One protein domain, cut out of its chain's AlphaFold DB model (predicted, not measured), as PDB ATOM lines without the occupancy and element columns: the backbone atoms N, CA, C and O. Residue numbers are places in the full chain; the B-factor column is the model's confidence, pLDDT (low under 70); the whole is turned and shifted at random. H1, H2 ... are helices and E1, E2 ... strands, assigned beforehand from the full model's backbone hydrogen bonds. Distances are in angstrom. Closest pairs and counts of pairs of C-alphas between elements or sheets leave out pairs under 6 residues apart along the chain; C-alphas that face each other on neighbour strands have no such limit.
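AT A GLANCE: This is residues 3 to 71 of the 150 residues of an uncharacterized protein of Variovorax sp. BK151 (UniProt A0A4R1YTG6). Look for a four-stranded sheet curled partly round one helix, H2, which packs along its strands on one face; a short helix, H1, sits at one end, about perpendicular to H2. The printed part has 69 residues, with four named strands followed by two named helices, and its class is mixed. The sheet's order is E1 E2 E3 E4, all antiparallel. The whole is compact, with a radius of gyration of the C-alphas of 12.6 A, and elongated, spanning 39 by 23 by 17 A.

HOW THE PARTS SIT: Begin with E1, residues 3 to 7, E2, residues 10 to 19, E3, residues 22 to 29, and E4, residues 39 to 42: they form a meander, each strand the antiparallel neighbour of the one before. The sheet is strongly twisted, and curled like part of a barrel, the way across it turning by 105 degrees. Within hydrogen-bond range you find N 5 and O 12 at 3.0 A for E1 and E2, N 17 and O 24 at 2.9 A for E2 and E3, and N 25 and O 39 at 2.8 A for E3 and E4. H2, residues 56 to 69, is on one face, giving two layers, helix over sheet, at a height over the sheet of 5.8 A. It lies over E3 and runs along the strands, at 26 degrees to E3 on the local plane; their closest C-alphas, Val 25 and Ile 61, are 6.5 A apart. H1, residues 43 to 51, only grazes the sheet with residues 43 to 47. H2 touches H1 with residues 56 to 57 alone, about perpendicular at 75 degrees; their closest C-alphas, Gln 46 and Leu 56, are 6.2 A apart. In H1 and H2 every O i to N i+4 pair is within hydrogen-bond range.

IN THESE COORDINATES: Find C-alpha 3 at (11.445, -21.937, -44.380), where E1 begins. E2 runs 28.1 A and E3 22.9 A from first to last C-alpha. From C-alpha 56 at (9.378, -22.441, -29.602), H2 runs 19.7 A to C-alpha 69 at (15.121, -8.388, -42.177).

THE WHOLE: The two C-alphas farthest apart, those of Gly 9 and Lys 51, are 39.0 A apart. The printed part has no cut, and the link from E3 to E4, nine residues, is short but not tight. No printed residue is under 70 in pLDDT.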
ATOM      1  N   LYS A   3      12.296 -23.046 -43.918       92.88
ATOM      2  CA  LYS A   3      11.445 -21.937 -44.380       92.88
ATOM      3  C   LYS A   3      12.291 -21.033 -45.272       92.88
ATOM      4  O   LYS A   3      13.410 -20.693 -44.903       92.88
ATOM      5  N   ARG A   4      11.771 -20.639 -46.432       95.44
ATOM      6  CA  ARG A   4      12.454 -19.720 -47.355       95.44
ATOM      7  C   ARG A   4      11.787 -18.355 -47.362       95.44
ATOM      8  O   ARG A   4      10.568 -18.278 -47.220       95.44
ATOM      9  N   PHE A   5      12.578 -17.304 -47.546       94.81
ATOM     10  CA  PHE A   5      12.090 -15.930 -47.657       94.81
ATOM     11  C   PHE A   5      13.002 -15.083 -48.555       94.81
ATOM     12  O   PHE A   5      14.169 -15.411 -48.762       94.81
ATOM     13  N   PHE A   6      12.457 -13.993 -49.099       93.81
ATOM     14  CA  PHE A   6      13.197 -13.028 -49.912       93.81
ATOM     15  C   PHE A   6      13.338 -11.713 -49.160       93.81
ATOM     16  O   PHE A   6      12.348 -11.156 -48.691       93.81
ATOM     17  N   HIS A   7      14.557 -11.185 -49.100       91.12
ATOM     18  CA  HIS A   7      14.824  -9.882 -48.504       91.12
ATOM     19  C   HIS A   7      15.921  -9.160 -49.294       91.12
ATOM     20  O   HIS A   7      16.931  -9.759 -49.650       91.12
ATOM     21  N   LYS A   8      15.709  -7.876 -49.621       88.19
ATOM     22  CA  LYS A   8      16.662  -7.027 -50.375       88.19
ATOM     23  C   LYS A   8      17.251  -7.687 -51.639       88.19
ATOM     24  O   LYS A   8      18.433  -7.550 -51.936       88.19
ATOM     25  N   GLY A   9      16.419  -8.410 -52.393       89.62
ATOM     26  CA  GLY A   9      16.828  -9.065 -53.644       89.62
ATOM     27  C   GLY A   9      17.661 -10.340 -53.467       89.62
ATOM     28  O   GLY A   9      18.172 -10.865 -54.452       89.62
ATOM     29  N   LYS A  10      17.784 -10.847 -52.237       91.81
ATOM     30  CA  LYS A  10      18.454 -12.107 -51.909       91.81
ATOM     31  C   LYS A  10      17.445 -13.134 -51.399       91.81
ATOM     32  O   LYS A  10      16.473 -12.775 -50.731       91.81
ATOM     33  N   GLU A  11      17.679 -14.403 -51.728       95.31
ATOM     34  CA  GLU A  11      16.924 -15.540 -51.189       95.31
ATOM     35  C   GLU A  11      17.643 -16.082 -49.953       95.31
ATOM     36  O   GLU A  11      18.853 -16.332 -49.973       95.31
ATOM     37  N   TYR A  12      16.875 -16.295 -48.892       95.12
ATOM     38  CA  TYR A  12      17.344 -16.843 -47.633       95.12
ATOM     39  C   TYR A  12      16.579 -18.114 -47.275       95.12
ATOM     40  O   TYR A  12      15.400 -18.276 -47.601       95.12
ATOM     41  N   GLU A  13      17.245 -19.010 -46.553       96.19
ATOM     42  CA  GLU A  13      16.658 -20.234 -46.019       96.19
ATOM     43  C   GLU A  13      16.940 -20.351 -44.520       96.19
ATOM     44  O   GLU A  13      18.087 -20.475 -44.098       96.19
ATOM     45  N   VAL A  14      15.888 -20.370 -43.708       95.38
ATOM     46  CA  VAL A  14      15.962 -20.752 -42.298       95.38
ATOM     47  C   VAL A  14      15.877 -22.271 -42.212       95.38
ATOM     48  O   VAL A  14      14.886 -22.861 -42.642       95.38
ATOM     49  N   ARG A  15      16.901 -22.923 -41.663       94.62
ATOM     50  CA  ARG A  15      16.955 -24.378 -41.467       94.62
ATOM     51  C   ARG A  15      16.894 -24.698 -39.982       94.62
ATOM     52  O   ARG A  15      17.590 -24.064 -39.194       94.62
ATOM     53  N   SER A  16      16.110 -25.711 -39.617       93.31
ATOM     54  CA  SER A  16      16.088 -26.297 -38.280       93.31
ATOM     55  C   SER A  16      16.543 -27.756 -38.292       93.31
ATOM     56  O   SER A  16      16.032 -28.573 -39.071       93.31
ATOM     57  N   VAL A  17      17.504 -28.079 -37.426       93.06
ATOM     58  CA  VAL A  17      18.129 -29.402 -37.305       93.06
ATOM     59  C   VAL A  17      18.197 -29.804 -35.835       93.06
ATOM     60  O   VAL A  17      18.658 -29.039 -34.992       93.06
ATOM     61  N   GLY A  18      17.748 -31.019 -35.528       90.25
ATOM     62  CA  GLY A  18      17.948 -31.624 -34.214       90.25
ATOM     63  C   GLY A  18      19.354 -32.215 -34.094       90.25
ATOM     64  O   GLY A  18      19.751 -33.014 -34.939       90.25
ATOM     65  N   PHE A  19      20.096 -31.851 -33.051       84.94
ATOM     66  CA  PHE A  19      21.421 -32.391 -32.749       84.94
ATOM     67  C   PHE A  19      21.651 -32.424 -31.232       84.94
ATOM     68  O   PHE A  19      21.366 -31.449 -30.545       84.94
ATOM     69  N   ASN A  20      22.144 -33.545 -30.695       88.44
ATOM     70  CA  ASN A  20      22.459 -33.719 -29.267       88.44
ATOM     71  C   ASN A  20      21.353 -33.259 -28.292       88.44
ATOM     72  O   ASN A  20      21.626 -32.595 -27.296       88.44
ATOM     73  N   GLY A  21      20.091 -33.592 -28.581       86.69
ATOM     74  CA  GLY A  21      18.964 -33.215 -27.717       86.69
ATOM     75  C   GLY A  21      18.608 -31.726 -27.759       86.69
ATOM     76  O   GLY A  21      17.899 -31.240 -26.882       86.69
ATOM     77  N   ARG A  22      19.082 -30.998 -28.771       92.25
ATOM     78  CA  ARG A  22      18.784 -29.586 -29.015       92.25
ATOM     79  C   ARG A  22      18.273 -29.396 -30.429       92.25
ATOM     80  O   ARG A  22      18.689 -30.107 -31.341       92.25
ATOM     81  N   THR A  23      17.391 -28.426 -30.621       93.06
ATOM     82  CA  THR A  23      17.005 -27.976 -31.959       93.06
ATOM     83  C   THR A  23      17.762 -26.703 -32.278       93.06
ATOM     84  O   THR A  23      17.589 -25.698 -31.596       93.06
ATOM     85  N   HIS A  24      18.598 -26.766 -33.307       92.50
ATOM     86  CA  HIS A  24      19.352 -25.645 -33.844       92.50
ATOM     87  C   HIS A  24      18.574 -25.026 -35.001       92.50
ATOM     88  O   HIS A  24      18.123 -25.755 -35.882       92.50
ATOM     89  N   VAL A  25      18.448 -23.704 -35.019       93.38
ATOM     90  CA  VAL A  25      17.845 -22.924 -36.100       93.38
ATOM     91  C   VAL A  25      18.890 -21.938 -36.615       93.38
ATOM     92  O   VAL A  25      19.527 -21.244 -35.828       93.38
ATOM     93  N   GLN A  26      19.100 -21.888 -37.926       92.62
ATOM     94  CA  GLN A  26      20.100 -21.015 -38.547       92.62
ATOM     95  C   GLN A  26      19.629 -20.541 -39.920       92.62
ATOM     96  O   GLN A  26      18.944 -21.280 -40.630       92.62
ATOM     97  N   VAL A  27      20.001 -19.316 -40.300       93.44
ATOM     98  CA  VAL A  27      19.663 -18.738 -41.608       93.44
ATOM     99  C   VAL A  27      20.829 -18.895 -42.573       93.44
ATOM    100  O   VAL A  27      21.981 -18.711 -42.191       93.44
ATOM    101  N   PHE A  28      20.531 -19.200 -43.831       92.44
ATOM    102  CA  PHE A  28      21.495 -19.403 -44.905       92.44
ATOM    103  C   PHE A  28      21.185 -18.502 -46.104       92.44
ATOM    104  O   PHE A  28      20.028 -18.354 -46.483       92.44
ATOM    105  N   GLU A  29      22.226 -17.945 -46.724       92.31
ATOM    106  CA  GLU A  29      22.206 -17.349 -48.065       92.31
ATOM    107  C   GLU A  29      22.896 -18.368 -48.992       92.31
ATOM    108  O   GLU A  29      24.124 -18.521 -49.007       92.31
ATOM    109  N   GLY A  30      22.094 -19.181 -49.687       89.38
ATOM    110  CA  GLY A  30      22.582 -20.347 -50.431       89.38
ATOM    111  C   GLY A  30      23.140 -21.453 -49.519       89.38
ATOM    112  O   GLY A  30      22.400 -22.128 -48.805       89.38
ATOM    113  N   GLN A  31      24.456 -21.690 -49.577       86.88
ATOM    114  CA  GLN A  31      25.148 -22.709 -48.761       86.88
ATOM    115  C   GLN A  31      25.917 -22.120 -47.572       86.88
ATOM    116  O   GLN A  31      26.533 -22.859 -46.808       86.88
ATOM    117  N   LYS A  32      25.903 -20.794 -47.413       85.50
ATOM    118  CA  LYS A  32      26.635 -20.097 -46.354       85.50
ATOM    119  C   LYS A  32      25.656 -19.593 -45.299       85.50
ATOM    120  O   LYS A  32      24.579 -19.139 -45.682       85.50
ATOM    121  N   PRO A  33      26.005 -19.637 -44.004       85.94
ATOM    122  CA  PRO A  33      25.234 -18.938 -42.986       85.94
ATOM    123  C   PRO A  33      25.065 -17.460 -43.361       85.94
ATOM    124  O   PRO A  33      26.047 -16.782 -43.657       85.94
ATOM    125  N   ALA A  34      23.819 -16.991 -43.392       84.06
ATOM    126  CA  ALA A  34      23.465 -15.599 -43.673       84.06
ATOM    127  C   ALA A  34      23.727 -14.695 -42.466       84.06
ATOM    128  O   ALA A  34      23.988 -13.508 -42.621       84.06
ATOM    129  N   ASN A  35      23.649 -15.273 -41.268       73.75
ATOM    130  CA  ASN A  35      23.987 -14.628 -40.016       73.75
ATOM    131  C   ASN A  35      24.976 -15.501 -39.229       73.75
ATOM    132  O   ASN A  35      25.014 -16.725 -39.371       73.75
ATOM    133  N   GLY A  36      25.806 -14.870 -38.396       70.50
ATOM    134  CA  GLY A  36      26.797 -15.556 -37.556       70.50
ATOM    135  C   GLY A  36      26.197 -16.313 -36.363       70.50
ATOM    136  O   GLY A  36      26.932 -16.684 -35.453       70.50
ATOM    137  N   TYR A  37      24.878 -16.518 -36.342       79.56
ATOM    138  CA  TYR A  37      24.133 -16.994 -35.182       79.56
ATOM    139  C   TYR A  37      23.496 -18.357 -35.431       79.56
ATOM    140  O   TYR A  37      23.102 -18.705 -36.545       79.56
ATOM    141  N   VAL A  38      23.371 -19.118 -34.346       86.94
ATOM    142  CA  VAL A  38      22.590 -20.351 -34.285       86.94
ATOM    143  C   VAL A  38      21.673 -20.224 -33.080       86.94
ATOM    144  O   VAL A  38      22.144 -20.151 -31.946       86.94
ATOM    145  N   TYR A  39      20.371 -20.179 -33.325       89.88
ATOM    146  CA  TYR A  39      19.361 -20.158 -32.273       89.88
ATOM    147  C   TYR A  39      19.132 -21.586 -31.800       89.88
ATOM    148  O   TYR A  39      19.144 -22.518 -32.607       89.88
ATOM    149  N   VAL A  40      18.950 -21.780 -30.499       91.19
ATOM    150  CA  VAL A  40      18.898 -23.121 -29.918       91.19
ATOM    151  C   VAL A  40      17.803 -23.207 -28.870       91.19
ATOM    152  O   VAL A  40      17.670 -22.318 -28.035       91.19
ATOM    153  N   VAL A  41      17.059 -24.309 -28.892       93.00
ATOM    154  CA  VAL A  41      16.162 -24.712 -27.805       93.00
ATOM    155  C   VAL A  41      16.461 -26.155 -27.402       93.00
ATOM    156  O   VAL A  41      16.599 -27.036 -28.256       93.00
ATOM    157  N   ASP A  42      16.590 -26.404 -26.100       94.19
ATOM    158  CA  ASP A  42      16.759 -27.753 -25.559       94.19
ATOM    159  C   ASP A  42      15.464 -28.567 -25.712       94.19
ATOM    160  O   ASP A  42      14.356 -28.045 -25.569       94.19
ATOM    161  N   ALA A  43      15.584 -29.871 -25.978       88.19
ATOM    162  CA  ALA A  43      14.432 -30.740 -26.231       88.19
ATOM    163  C   ALA A  43      13.456 -30.803 -25.047       88.19
ATOM    164  O   ALA A  43      12.248 -30.892 -25.262       88.19
ATOM    165  N   ILE A  44      13.961 -30.721 -23.811       90.12
ATOM    166  CA  ILE A  44      13.123 -30.684 -22.602       90.12
ATOM    167  C   ILE A  44      12.272 -29.410 -22.607       90.12
ATOM    168  O   ILE A  44      11.051 -29.486 -22.510       90.12
ATOM    169  N   THR A  45      12.898 -28.253 -22.829       91.25
ATOM    170  CA  THR A  45      12.216 -26.956 -22.909       91.25
ATOM    171  C   THR A  45      11.188 -26.922 -24.036       91.25
ATOM    172  O   THR A  45      10.061 -26.486 -23.816       91.25
ATOM    173  N   GLN A  46      11.538 -27.434 -25.220       90.75
ATOM    174  CA  GLN A  46      10.592 -27.548 -26.333       90.75
ATOM    175  C   GLN A  46       9.407 -28.447 -25.967       90.75
ATOM    176  O   GLN A  46       8.265 -28.103 -26.256       90.75
ATOM    177  N   THR A  47       9.660 -29.582 -25.315       89.88
ATOM    178  CA  THR A  47       8.608 -30.526 -24.913       89.88
ATOM    179  C   THR A  47       7.645 -29.890 -23.914       89.88
ATOM    180  O   THR A  47       6.429 -30.025 -24.048       89.88
ATOM    181  N   ASP A  48       8.163 -29.181 -22.915       93.56
ATOM    182  CA  ASP A  48       7.323 -28.522 -21.914       93.56
ATOM    183  C   ASP A  48       6.544 -27.343 -22.506       93.56
ATOM    184  O   ASP A  48       5.364 -27.167 -22.199       93.56
ATOM    185  N   ALA A  49       7.150 -26.595 -23.429       91.44
ATOM    186  CA  ALA A  49       6.456 -25.555 -24.177       91.44
ATOM    187  C   ALA A  49       5.325 -26.128 -25.049       91.44
ATOM    188  O   ALA A  49       4.220 -25.589 -25.036       91.44
ATOM    189  N   GLN A  50       5.551 -27.262 -25.717       92.06
ATOM    190  CA  GLN A  50       4.522 -27.943 -26.511       92.06
ATOM    191  C   GLN A  50       3.344 -28.417 -25.659       92.06
ATOM    192  O   GLN A  50       2.196 -28.260 -26.072       92.06
ATOM    193  N   LYS A  51       3.592 -28.930 -24.446       93.06
ATOM    194  CA  LYS A  51       2.514 -29.260 -23.491       93.06
ATOM    195  C   LYS A  51       1.690 -28.032 -23.103       93.06
ATOM    196  O   LYS A  51       0.498 -28.157 -22.846       93.06
ATOM    197  N   ALA A  52       2.315 -26.856 -23.080       93.94
ATOM    198  CA  ALA A  52       1.650 -25.574 -22.869       93.94
ATOM    199  C   ALA A  52       1.042 -24.974 -24.157       93.94
ATOM    200  O   ALA A  52       0.580 -23.834 -24.132       93.94
ATOM    201  N   GLY A  53       1.045 -25.707 -25.278       92.94
ATOM    202  CA  GLY A  53       0.503 -25.254 -26.561       92.94
ATOM    203  C   GLY A  53       1.381 -24.245 -27.306       92.94
ATOM    204  O   GLY A  53       0.881 -23.547 -28.183       92.94
ATOM    205  N   LYS A  54       2.669 -24.140 -26.959       94.25
ATOM    206  CA  LYS A  54       3.637 -23.248 -27.612       94.25
ATOM    207  C   LYS A  54       4.572 -24.011 -28.545       94.25
ATOM    208  O   LYS A  54       4.970 -25.137 -28.253       94.25
ATOM    209  N   ASP A  55       4.977 -23.360 -29.632       92.81
ATOM    210  CA  ASP A  55       5.969 -23.880 -30.575       92.81
ATOM    211  C   ASP A  55       7.218 -22.993 -30.597       92.81
ATOM    212  O   ASP A  55       7.346 -22.090 -31.424       92.81
ATOM    213  N   LEU A  56       8.163 -23.258 -29.687       93.00
ATOM    214  CA  LEU A  56       9.378 -22.441 -29.602       93.00
ATOM    215  C   LEU A  56      10.258 -22.597 -30.842       93.00
ATOM    216  O   LEU A  56      10.933 -21.649 -31.221       93.00
ATOM    217  N   VAL A  57      10.256 -23.758 -31.506       92.75
ATOM    218  CA  VAL A  57      11.004 -23.928 -32.763       92.75
ATOM    219  C   VAL A  57      10.437 -23.009 -33.845       92.75
ATOM    220  O   VAL A  57      11.216 -22.353 -34.537       92.75
ATOM    221  N   GLY A  58       9.111 -22.920 -33.965       92.81
ATOM    222  CA  GLY A  58       8.445 -21.947 -34.831       92.81
ATOM    223  C   GLY A  58       8.808 -20.503 -34.476       92.81
ATOM    224  O   GLY A  58       9.224 -19.742 -35.348       92.81
ATOM    225  N   GLU A  59       8.753 -20.141 -33.191       94.06
ATOM    226  CA  GLU A  59       9.141 -18.802 -32.714       94.06
ATOM    227  C   GLU A  59      10.615 -18.468 -33.021       94.06
ATOM    228  O   GLU A  59      10.926 -17.348 -33.432       94.06
ATOM    229  N   LEU A  60      11.529 -19.437 -32.891       93.12
ATOM    230  CA  LEU A  60      12.937 -19.266 -33.261       93.12
ATOM    231  C   LEU A  60      13.122 -19.076 -34.771       93.12
ATOM    232  O   LEU A  60      13.988 -18.306 -35.178       93.12
ATOM    233  N   ILE A  61      12.319 -19.742 -35.608       94.44
ATOM    234  CA  ILE A  61      12.342 -19.538 -37.066       94.44
ATOM    235  C   ILE A  61      11.901 -18.112 -37.417       94.44
ATOM    236  O   ILE A  61      12.573 -17.453 -38.213       94.44
ATOM    237  N   GLU A  62      10.813 -17.624 -36.814       94.25
ATOM    238  CA  GLU A  62      10.334 -16.250 -37.032       94.25
ATOM    239  C   GLU A  62      11.335 -15.210 -36.517       94.25
ATOM    240  O   GLU A  62      11.609 -14.218 -37.193       94.25
ATOM    241  N   THR A  63      11.950 -15.465 -35.361       91.44
ATOM    242  CA  THR A  63      13.007 -14.605 -34.805       91.44
ATOM    243  C   THR A  63      14.206 -14.541 -35.748       91.44
ATOM    244  O   THR A  63      14.662 -13.455 -36.095       91.44
ATOM    245  N   ALA A  64      14.673 -15.694 -36.236       90.81
ATOM    246  CA  ALA A  64      15.813 -15.771 -37.140       90.81
ATOM    247  C   ALA A  64      15.577 -15.011 -38.457       90.81
ATOM    248  O   ALA A  64      16.494 -14.359 -38.957       90.81
ATOM    249  N   GLN A  65      14.360 -15.075 -39.008       92.81
ATOM    250  CA  GLN A  65      13.971 -14.276 -40.171       92.81
ATOM    251  C   GLN A  65      13.947 -12.778 -39.839       92.81
ATOM    252  O   GLN A  65      14.580 -11.988 -40.539       92.81
ATOM    253  N   SER A  66      13.257 -12.399 -38.760       90.94
ATOM    254  CA  SER A  66      13.118 -11.003 -38.327       90.94
ATOM    255  C   SER A  66      14.473 -10.332 -38.099       90.94
ATOM    256  O   SER A  66      14.678  -9.189 -38.511       90.94
ATOM    257  N   ASP A  67      15.437 -11.040 -37.507       88.50
ATOM    258  CA  ASP A  67      16.774 -10.496 -37.267       88.50
ATOM    259  C   ASP A  67      17.531 -10.215 -38.572       88.50
ATOM    260  O   ASP A  67      18.252  -9.217 -38.650       88.50
ATOM    261  N   VAL A  68      17.333 -11.033 -39.613       88.94
ATOM    262  CA  VAL A  68      17.884 -10.772 -40.954       88.94
ATOM    263  C   VAL A  68      17.212  -9.563 -41.598       88.94
ATOM    264  O   VAL A  68      17.911  -8.686 -42.099       88.94
ATOM    265  N   GLU A  69      15.881  -9.484 -41.557       90.38
ATOM    266  CA  GLU A  69      15.121  -8.388 -42.177       90.38
ATOM    267  C   GLU A  69      15.419  -7.024 -41.539       90.38
ATOM    268  O   GLU A  69      15.465  -5.999 -42.225       90.38
ATOM    269  N   ASN A  70      15.656  -7.018 -40.227       87.38
ATOM    270  CA  ASN A  70      15.891  -5.808 -39.446       87.38
ATOM    271  C   ASN A  70      17.380  -5.475 -39.257       87.38
ATOM    272  O   ASN A  70      17.686  -4.494 -38.590       87.38
ATOM    273  N   HIS A  71      18.305  -6.262 -39.820       77.81
ATOM    274  CA  HIS A  71      19.760  -6.135 -39.606       77.81
ATOM    275  C   HIS A  71      20.182  -6.121 -38.128       77.81
ATOM    276  O   HIS A  71      21.259  -5.638 -37.794       77.81
TER     277      HIS A  71